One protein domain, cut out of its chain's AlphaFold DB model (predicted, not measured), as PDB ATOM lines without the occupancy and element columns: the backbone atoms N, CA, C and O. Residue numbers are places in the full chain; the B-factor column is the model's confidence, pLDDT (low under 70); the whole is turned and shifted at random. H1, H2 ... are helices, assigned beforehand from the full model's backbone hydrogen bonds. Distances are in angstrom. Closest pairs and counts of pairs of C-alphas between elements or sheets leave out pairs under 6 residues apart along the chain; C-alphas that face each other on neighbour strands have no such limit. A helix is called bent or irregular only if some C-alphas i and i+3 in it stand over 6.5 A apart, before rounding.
ATOM      1  N   GLY A  11     177.679 194.141 132.166       90.62
ATOM      2  CA  GLY A  11     176.775 193.012 131.984       90.62
ATOM      3  C   GLY A  11     177.272 191.950 131.002       90.62
ATOM      4  O   GLY A  11     176.483 191.098 130.597       90.62
ATOM      5  N   HIS A  12     178.537 191.984 130.567       90.00
ATOM      6  CA  HIS A  12     179.069 191.044 129.578       90.00
ATOM      7  C   HIS A  12     178.933 189.588 130.027       90.00
ATOM      8  O   HIS A  12     178.559 188.739 129.216       90.00
ATOM      9  N   GLN A  13     179.175 189.284 131.305       89.44
ATOM     10  CA  GLN A  13     179.046 187.918 131.808       89.44
ATOM     11  C   GLN A  13     177.580 187.479 131.815       89.44
ATOM     12  O   GLN A  13     177.262 186.365 131.386       89.44
ATOM     13  N   LYS A  14     176.668 188.351 132.259       93.25
ATOM     14  CA  LYS A  14     175.226 188.105 132.195       93.25
ATOM     15  C   LYS A  14     174.737 187.917 130.757       93.25
ATOM     16  O   LYS A  14     173.980 186.984 130.498       93.25
ATOM     17  N   ASN A  15     175.181 188.759 129.828       93.75
ATOM     18  CA  ASN A  15     174.806 188.698 128.416       93.75
ATOM     19  C   ASN A  15     175.308 187.408 127.767       93.75
ATOM     20  O   ASN A  15     174.517 186.693 127.154       93.75
ATOM     21  N   MET A  16     176.576 187.054 127.993       90.88
ATOM     22  CA  MET A  16     177.152 185.790 127.536       90.88
ATOM     23  C   MET A  16     176.374 184.596 128.097       90.88
ATOM     24  O   MET A  16     175.952 183.715 127.357       90.88
ATOM     25  N   LYS A  17     176.086 184.590 129.405       92.38
ATOM     26  CA  LYS A  17     175.294 183.524 130.033       92.38
ATOM     27  C   LYS A  17     173.901 183.402 129.415       92.38
ATOM     28  O   LYS A  17     173.423 182.289 129.215       92.38
ATOM     29  N   ASN A  18     173.246 184.521 129.119       94.06
ATOM     30  CA  ASN A  18     171.937 184.519 128.473       94.06
ATOM     31  C   ASN A  18     172.007 183.945 127.053       94.06
ATOM     32  O   ASN A  18     171.179 183.099 126.728       94.06
ATOM     33  N   ALA A  19     173.002 184.340 126.255       90.69
ATOM     34  CA  ALA A  19     173.216 183.811 124.909       90.69
ATOM     35  C   ALA A  19     173.477 182.294 124.930       90.69
ATOM     36  O   ALA A  19     172.777 181.535 124.262       90.69
ATOM     37  N   LEU A  20     174.385 181.828 125.792       90.75
ATOM     38  CA  LEU A  20     174.673 180.398 125.950       90.75
ATOM     39  C   LEU A  20     173.455 179.606 126.445       90.75
ATOM     40  O   LEU A  20     173.253 178.460 126.059       90.75
ATOM     41  N   ASN A  21     172.607 180.207 127.284       92.81
ATOM     42  CA  ASN A  21     171.366 179.566 127.717       92.81
ATOM     43  C   ASN A  21     170.347 179.421 126.581       92.81
ATOM     44  O   ASN A  21     169.513 178.520 126.652       92.81
ATOM     45  N   VAL A  22     170.371 180.300 125.576       91.19
ATOM     46  CA  VAL A  22     169.531 180.156 124.382       91.19
ATOM     47  C   VAL A  22     170.010 178.958 123.571       91.19
ATOM     48  O   VAL A  22     169.204 178.064 123.338       91.19
ATOM     49  N   LEU A  23     171.306 178.882 123.250       89.25
ATOM     50  CA  LEU A  23     171.893 177.743 122.525       89.25
ATOM     51  C   LEU A  23     171.608 176.414 123.235       89.25
ATOM     52  O   LEU A  23     170.965 175.529 122.676       89.25
ATOM     53  N   ARG A  24     171.914 176.343 124.537       90.75
ATOM     54  CA  ARG A  24     171.693 175.134 125.341       90.75
ATOM     55  C   ARG A  24     170.242 174.652 125.313       90.75
ATOM     56  O   ARG A  24     170.008 173.452 125.364       90.75
ATOM     57  N   LYS A  25     169.258 175.557 125.263       90.50
ATOM     58  CA  LYS A  25     167.840 175.164 125.189       90.50
ATOM     59  C   LYS A  25     167.504 174.436 123.889       90.50
ATOM     60  O   LYS A  25     166.670 173.538 123.934       90.50
ATOM     61  N   TYR A  26     168.122 174.824 122.775       88.56
ATOM     62  CA  TYR A  26     167.930 174.152 121.492       88.56
ATOM     63  C   TYR A  26     168.642 172.794 121.469       88.56
ATOM     64  O   TYR A  26     168.018 171.791 121.123       88.56
ATOM     65  N   ASP A  27     169.894 172.735 121.929       91.62
ATOM     66  CA  ASP A  27     170.689 171.502 121.871       91.62
ATOM     67  C   ASP A  27     170.220 170.430 122.867       91.62
ATOM     68  O   ASP A  27     170.313 169.234 122.586       91.62
ATOM     69  N   GLU A  28     169.695 170.827 124.036       91.75
ATOM     70  CA  GLU A  28     169.318 169.908 125.122       91.75
ATOM     71  C   GLU A  28     168.388 168.790 124.649       91.75
ATOM     72  O   GLU A  28     168.552 167.637 125.054       91.75
ATOM     73  N   HIS A  29     167.403 169.138 123.820       90.94
ATOM     74  CA  HIS A  29     166.419 168.192 123.313       90.94
ATOM     75  C   HIS A  29     167.048 167.222 122.311       90.94
ATOM     76  O   HIS A  29     166.958 166.015 122.515       90.94
ATOM     77  N   ILE A  30     167.763 167.753 121.313       92.44
ATOM     78  CA  ILE A  30     168.409 166.982 120.242       92.44
ATOM     79  C   ILE A  30     169.415 165.986 120.828       92.44
ATOM     80  O   ILE A  30     169.381 164.796 120.519       92.44
ATOM     81  N   ILE A  31     170.270 166.452 121.743       94.00
ATOM     82  CA  ILE A  31     171.296 165.615 122.374       94.00
ATOM     83  C   ILE A  31     170.654 164.529 123.234       94.00
ATOM     84  O   ILE A  31     171.072 163.373 123.179       94.00
ATOM     85  N   LYS A  32     169.623 164.858 124.025       92.25
ATOM     86  CA  LYS A  32     168.928 163.850 124.838       92.25
ATOM     87  C   LYS A  32     168.273 162.782 123.982       92.25
ATOM     88  O   LYS A  32     168.419 161.608 124.306       92.25
ATOM     89  N   GLU A  33     167.551 163.176 122.942       91.25
ATOM     90  CA  GLU A  33     166.897 162.228 122.044       91.25
ATOM     91  C   GLU A  33     167.914 161.299 121.393       91.25
ATOM     92  O   GLU A  33     167.746 160.081 121.461       91.25
ATOM     93  N   ARG A  34     169.017 161.851 120.868       91.12
ATOM     94  CA  ARG A  34     170.058 161.042 120.233       91.12
ATOM     95  C   ARG A  34     170.729 160.087 121.218       91.12
ATOM     96  O   ARG A  34     170.853 158.902 120.931       91.12
ATOM     97  N   VAL A  35     171.082 160.547 122.419       90.62
ATOM     98  CA  VAL A  35     171.657 159.677 123.462       90.62
ATOM     99  C   VAL A  35     170.697 158.548 123.854       90.62
ATOM    100  O   VAL A  35     171.146 157.442 124.141       90.62
ATOM    101  N   GLN A  36     169.384 158.797 123.893       90.00
ATOM    102  CA  GLN A  36     168.414 157.737 124.188       90.00
ATOM    103  C   GLN A  36     168.301 156.726 123.047       90.00
ATOM    104  O   GLN A  36     168.305 155.533 123.326       90.00
ATOM    105  N   GLN A  37     168.290 157.179 121.791       89.06
ATOM    106  CA  GLN A  37     168.309 156.292 120.621       89.06
ATOM    107  C   GLN A  37     169.519 155.350 120.647       89.06
ATOM    108  O   GLN A  37     169.375 154.152 120.412       89.06
ATOM    109  N   TRP A  38     170.688 155.868 121.029       87.00
ATOM    110  CA  TRP A  38     171.902 155.066 121.181       87.00
ATOM    111  C   TRP A  38     171.847 154.059 122.342       87.00
ATOM    112  O   TRP A  38     172.543 153.049 122.316       87.00
ATOM    113  N   LYS A  39     171.018 154.301 123.366       84.19
ATOM    114  CA  LYS A  39     170.839 153.382 124.505       84.19
ATOM    115  C   LYS A  39     169.826 152.278 124.245       84.19
ATOM    116  O   LYS A  39     169.951 151.207 124.832       84.19
ATOM    117  N   THR A  40     168.787 152.555 123.461       82.38
ATOM    118  CA  THR A  40     167.679 151.614 123.248       82.38
ATOM    119  C   THR A  40     167.879 150.706 122.040       82.38
ATOM    120  O   THR A  40     167.034 149.847 121.809       82.38
ATOM    121  N   ASP A  41     168.974 150.867 121.287       70.44
ATOM    122  CA  ASP A  41     169.333 150.076 120.094       70.44
ATOM    123  C   ASP A  41     168.243 150.060 118.994       70.44
ATOM    124  O   ASP A  41     168.290 149.313 118.013       70.44
ATOM    125  N   GLU A  42     167.237 150.929 119.120       58.03
ATOM    126  CA  GLU A  42     166.152 151.081 118.161       58.03
ATOM    127  C   GLU A  42     166.643 151.953 116.997       58.03
ATOM    128  O   GLU A  42     166.366 153.147 116.922       58.03
ATOM    129  N   LYS A  43     167.352 151.314 116.054       58.59
ATOM    130  CA  LYS A  43     167.819 151.865 114.762       58.59
ATOM    131  C   LYS A  43     168.994 152.853 114.831       58.59
ATOM    132  O   LYS A  43     168.896 153.955 114.291       58.59
ATOM    133  N   ILE A  44     170.150 152.438 115.344       60.22
ATOM    134  CA  ILE A  44     171.388 153.182 115.063       60.22
ATOM    135  C   ILE A  44     171.867 152.794 113.657       60.22
ATOM    136  O   ILE A  44     172.385 151.700 113.432       60.22
ATOM    137  N   LYS A  45     171.673 153.683 112.681       62.59
ATOM    138  CA  LYS A  45     172.249 153.565 111.333       62.59
ATOM    139  C   LYS A  45     173.735 153.962 111.349       62.59
ATOM    140  O   LYS A  45     174.154 154.843 110.620       62.59
ATOM    141  N   GLY A  46     174.553 153.315 112.175       70.25
ATOM    142  CA  GLY A  46     175.968 153.683 112.297       70.25
ATOM    143  C   GLY A  46     176.189 155.156 112.682       70.25
ATOM    144  O   GLY A  46     175.319 155.793 113.266       70.25
ATOM    145  N   VAL A  47     177.384 155.669 112.388       80.38
ATOM    146  CA  VAL A  47     177.792 157.052 112.669       80.38
ATOM    147  C   VAL A  47     177.428 157.933 111.470       80.38
ATOM    148  O   VAL A  47     178.052 157.792 110.417       80.38
ATOM    149  N   GLU A  48     176.427 158.808 111.611       85.19
ATOM    150  CA  GLU A  48     175.968 159.697 110.529       85.19
ATOM    151  C   GLU A  48     176.525 161.123 110.669       85.19
ATOM    152  O   GLU A  48     176.866 161.752 109.666       85.19
ATOM    153  N   ASP A  49     176.645 161.632 111.899       91.00
ATOM    154  CA  ASP A  49     177.061 163.012 112.165       91.00
ATOM    155  C   ASP A  49     178.028 163.158 113.364       91.00
ATOM    156  O   ASP A  49     178.430 162.193 114.014       91.00
ATOM    157  N   ILE A  50     178.446 164.399 113.650       92.69
ATOM    158  CA  ILE A  50     179.384 164.719 114.743       92.69
ATOM    159  C   ILE A  50     178.829 164.314 116.113       92.69
ATOM    160  O   ILE A  50     179.592 163.887 116.981       92.69
ATOM    161  N   LEU A  51     177.519 164.437 116.332       93.75
ATOM    162  CA  LEU A  51     176.910 164.059 117.602       93.75
ATOM    163  C   LEU A  51     176.975 162.540 117.787       93.75
ATOM    164  O   LEU A  51     177.308 162.081 118.879       93.75
ATOM    165  N   ASP A  52     176.743 161.773 116.723       92.00
ATOM    166  CA  ASP A  52     176.933 160.321 116.742       92.00
ATOM    167  C   ASP A  52     178.384 159.935 117.015       92.00
ATOM    168  O   ASP A  52     178.626 159.045 117.830       92.00
ATOM    169  N   ILE A  53     179.353 160.632 116.402       92.88
ATOM    170  CA  ILE A  53     180.778 160.419 116.689       92.88
ATOM    171  C   ILE A  53     181.011 160.559 118.191       92.88
ATOM    172  O   ILE A  53     181.459 159.600 118.813       92.88
ATOM    173  N   LEU A  54     180.654 161.705 118.784       94.75
ATOM    174  CA  LEU A  54     180.890 161.992 120.203       94.75
ATOM    175  C   LEU A  54     180.205 160.988 121.142       94.75
ATOM    176  O   LEU A  54     180.786 160.628 122.163       94.75
ATOM    177  N   ILE A  55     178.998 160.520 120.803       93.12
ATOM    178  CA  ILE A  55     178.278 159.501 121.585       93.12
ATOM    179  C   ILE A  55     178.949 158.123 121.461       93.12
ATOM    180  O   ILE A  55     179.014 157.387 122.446       93.12
ATOM    181  N   SER A  56     179.453 157.778 120.274       91.00
ATOM    182  CA  SER A  56     180.049 156.468 119.975       91.00
ATOM    183  C   SER A  56     181.459 156.268 120.538       91.00
ATOM    184  O   SER A  56     181.951 155.136 120.564       91.00
ATOM    185  N   LEU A  57     182.123 157.339 120.987       92.19
ATOM    186  CA  LEU A  57     183.470 157.253 121.544       92.19
ATOM    187  C   LEU A  57     183.474 156.390 122.809       92.19
ATOM    188  O   LEU A  57     182.792 156.684 123.795       92.19
ATOM    189  N   THR A  58     184.291 155.341 122.783       91.62
ATOM    190  CA  THR A  58     184.471 154.401 123.891       91.62
ATOM    191  C   THR A  58     185.952 154.162 124.181       91.62
ATOM    192  O   THR A  58     186.800 154.358 123.311       91.62
ATOM    193  N   ASP A  59     186.268 153.799 125.426       92.69
ATOM    194  CA  ASP A  59     187.603 153.352 125.835       92.69
ATOM    195  C   ASP A  59     187.861 151.882 125.442       92.69
ATOM    196  O   ASP A  59     186.972 151.181 124.950       92.69
ATOM    197  N   ASP A  60     189.071 151.383 125.714       94.56
ATOM    198  CA  ASP A  60     189.459 149.987 125.440       94.56
ATOM    199  C   ASP A  60     188.583 148.947 126.171       94.56
ATOM    200  O   ASP A  60     188.578 147.768 125.814       94.56
ATOM    201  N   ASN A  61     187.837 149.366 127.199       93.12
ATOM    202  CA  ASN A  61     186.935 148.519 127.976       93.12
ATOM    203  C   ASN A  61     185.475 148.610 127.491       93.12
ATOM    204  O   ASN A  61     184.603 147.965 128.076       93.12
ATOM    205  N   GLY A  62     185.191 149.405 126.454       87.12
ATOM    206  CA  GLY A  62     183.844 149.643 125.934       87.12
ATOM    207  C   GLY A  62     183.006 150.621 126.765       87.12
ATOM    208  O   GLY A  62     181.800 150.728 126.544       87.12
ATOM    209  N   ASN A  63     183.605 151.339 127.718       90.75
ATOM    210  CA  ASN A  63     182.920 152.401 128.451       90.75
ATOM    211  C   ASN A  63     182.876 153.669 127.605       90.75
ATOM    212  O   ASN A  63     183.832 153.980 126.902       90.75
ATOM    213  N   SER A  64     181.795 154.443 127.718       92.06
ATOM    214  CA  SER A  64     181.707 155.742 127.045       92.06
ATOM    215  C   SER A  64     182.841 156.668 127.493       92.06
ATOM    216  O   SER A  64     183.071 156.840 128.691       92.06
ATOM    217  N   LEU A  65     183.539 157.256 126.519       95.19
ATOM    218  CA  LEU A  65     184.673 158.151 126.750       95.19
ATOM    219  C   LEU A  65     184.227 159.533 127.247       95.19
ATOM    220  O   LEU A  65     184.996 160.222 127.911       95.19
ATOM    221  N   LEU A  66     182.998 159.936 126.913       95.44
ATOM    222  CA  LEU A  66     182.438 161.244 127.236       95.44
ATOM    223  C   LEU A  66     181.127 161.096 128.009       95.44
ATOM    224  O   LEU A  66     180.210 160.376 127.617       95.44
ATOM    225  N   SER A  67     180.991 161.857 129.086       95.06
ATOM    226  CA  SER A  67     179.705 162.056 129.741       95.06
ATOM    227  C   SER A  67     178.754 162.879 128.863       95.06
ATOM    228  O   SER A  67     179.161 163.652 127.998       95.06
ATOM    229  N   ILE A  68     177.449 162.786 129.138       93.31
ATOM    230  CA  ILE A  68     176.432 163.597 128.444       93.31
ATOM    231  C   ILE A  68     176.710 165.103 128.603       93.31
ATOM    232  O   ILE A  68     176.399 165.884 127.708       93.31
ATOM    233  N   GLU A  69     177.272 165.527 129.738       94.62
ATOM    234  CA  GLU A  69     177.638 166.928 129.966       94.62
ATOM    235  C   GLU A  69     178.830 167.350 129.101       94.62
ATOM    236  O   GLU A  69     178.790 168.417 128.492       94.62
ATOM    237  N   GLU A  70     179.845 166.496 128.969       95.50
ATOM    238  CA  GLU A  70     180.984 166.750 128.083       95.50
ATOM    239  C   GLU A  70     180.560 166.788 126.614       95.50
ATOM    240  O   GLU A  70     180.967 167.702 125.906       95.50
ATOM    241  N   ILE A  71     179.672 165.890 126.172       95.31
ATOM    242  CA  ILE A  71     179.113 165.917 124.809       95.31
ATOM    243  C   ILE A  71     178.413 167.258 124.541       95.31
ATOM    244  O   ILE A  71     178.658 167.889 123.514       95.31
ATOM    245  N   LYS A  72     177.582 167.736 125.477       94.31
ATOM    246  CA  LYS A  72     176.912 169.044 125.355       94.31
ATOM    247  C   LYS A  72     177.904 170.196 125.249       94.31
ATOM    248  O   LYS A  72     177.709 171.088 124.429       94.31
ATOM    249  N   ASN A  73     178.950 170.178 126.071       93.62
ATOM    250  CA  ASN A  73     179.966 171.224 126.055       93.62
ATOM    251  C   ASN A  73     180.753 171.215 124.736       93.62
ATOM    252  O   ASN A  73     180.933 172.272 124.144       93.62
ATOM    253  N   GLN A  74     181.128 170.039 124.225       94.38
ATOM    254  CA  GLN A  74     181.838 169.911 122.947       94.38
ATOM    255  C   GLN A  74     181.006 170.412 121.758       94.38
ATOM    256  O   GLN A  74     181.521 171.149 120.921       94.38
ATOM    257  N   ILE A  75     179.714 170.069 121.689       93.25
ATOM    258  CA  ILE A  75     178.823 170.576 120.630       93.25
ATOM    259  C   ILE A  75     178.745 172.105 120.662       93.25
ATOM    260  O   ILE A  75     178.884 172.751 119.624       93.25
ATOM    261  N   MET A  76     178.583 172.682 121.854       91.81
ATOM    262  CA  MET A  76     178.520 174.131 122.029       91.81
ATOM    263  C   MET A  76     179.834 174.812 121.616       91.81
ATOM    264  O   MET A  76     179.804 175.823 120.918       91.81
ATOM    265  N   ASP A  77     180.983 174.249 121.994       90.69
ATOM    266  CA  ASP A  77     182.296 174.783 121.620       90.69
ATOM    267  C   ASP A  77     182.503 174.763 120.097       90.69
ATOM    268  O   ASP A  77     182.957 175.755 119.517       90.69
ATOM    269  N   ILE A  78     182.107 173.675 119.425       90.62
ATOM    270  CA  ILE A  78     182.180 173.557 117.962       90.62
ATOM    271  C   ILE A  78     181.289 174.605 117.286       90.62
ATOM    272  O   ILE A  78     181.736 175.284 116.361       90.62
ATOM    273  N   GLN A  79     180.048 174.779 117.744       87.06
ATOM    274  CA  GLN A  79     179.128 175.782 117.194       87.06
ATOM    275  C   GLN A  79     179.693 177.203 117.335       87.06
ATOM    276  O   GLN A  79     179.722 177.960 116.365       87.06
ATOM    277  N   LEU A  80     180.203 177.558 118.517       86.31
ATOM    278  CA  LEU A  80     180.780 178.882 118.770       86.31
ATOM    279  C   LEU A  80     182.006 179.160 117.891       86.31
ATOM    280  O   LEU A  80     182.185 180.283 117.430       86.31
ATOM    281  N   ALA A  81     182.835 178.148 117.629       85.00
ATOM    282  CA  ALA A  81     184.014 178.295 116.780       85.00
ATOM    283  C   ALA A  81     183.688 178.409 115.277       85.00
ATOM    284  O   ALA A  81     184.518 178.899 114.507       85.00
ATOM    285  N   THR A  82     182.515 177.933 114.844       81.50
ATOM    286  CA  THR A  82     182.203 177.733 113.417       81.50
ATOM    287  C   THR A  82     181.188 178.708 112.836       81.50
ATOM    288  O   THR A  82     181.178 178.863 111.621       81.50
ATOM    289  N   ILE A  83     180.366 179.389 113.640       77.19
ATOM    290  CA  ILE A  83     179.296 180.259 113.111       77.19
ATOM    291  C   ILE A  83     179.838 181.583 112.551       77.19
ATOM    292  O   ILE A  83     179.530 181.938 111.415       77.19
ATOM    293  N   ASP A  84     180.664 182.308 113.309       73.94
ATOM    294  CA  ASP A  84     181.013 183.696 112.959       73.94
ATOM    295  C   ASP A  84     181.941 183.796 111.731       73.94
ATOM    296  O   ASP A  84     181.862 184.738 110.940       73.94
ATOM    297  N   ASN A  85     182.824 182.814 111.540       77.88
ATOM    298  CA  ASN A  85     183.877 182.863 110.522       77.88
ATOM    299  C   ASN A  85     183.365 182.767 109.067       77.88
ATOM    300  O   ASN A  85     183.678 183.660 108.273       77.88
ATOM    301  N   PRO A  86     182.596 181.733 108.668       81.38
ATOM    302  CA  PRO A  86     182.138 181.592 107.289       81.38
ATOM    303  C   PRO A  86     181.124 182.671 106.903       81.38
ATOM    304  O   PRO A  86     181.141 183.120 105.761       81.38
TER     305      PRO A  86
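What this domain is: This is residues 11 to 86 of the 136 residues of the protein "Isoleucine N-monooxygenase 1-like" of Cucumis melo var. makuwa (UniProt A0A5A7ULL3). One long kinked helix, H1, makes the longest axis, and a helical hairpin of short H2 and longer H3 packs on one side of it, H3 crossing it steeply. Residues 11 to 19 and 81 to 86 stick out. The 76 printed residues, all helix by class, hold H1, H2 and H3 in that order; the whole is loose, radius of gyration of the C-alphas 14.4 A, spanning 45 by 25 by 22 A.

Where its parts are: H1, residues 12 to 40, runs 41.5 A from C-alpha 12 at (179.069, 191.044, 129.578), with a kink of 38 degrees near residue 26. H2 is residues 50 to 56, 9.8 A. H3, residues 68 to 86, runs 28.4 A to C-alpha 86 at (182.138, 181.592, 107.289); it is irregular, C-alphas 81 and 84 being 7.3 A apart.

How they stand to each other: H1 touches H2 with residues 31 to 38 alone, closest C-alphas Val 35 and Ile 55, 6.9 A, at a steep tilt of 54 degrees, the same way. H1 touches H3 with residues 23 to 35 alone, closest C-alphas Ile 31 and Lys 72, 7.2 A, at a steep 58 degrees, opposite ways. H2 and H3, a hairpin, touch at C-alphas Leu 54 and Ile 71, their closest, 6.3 A, at a shallow 20 degrees, opposite ways. Every O i to N i+4 pair is within hydrogen-bond range in H2, 23 of 25 in H1 and 12 of 15 in H3.

The domain as a whole: The C-alphas farthest apart, Gly 11 and Asn 61, are 45.8 A apart. The printed part has no cut; the link H2 to H3 is long. Residues 42 to 45 have pLDDT under 70.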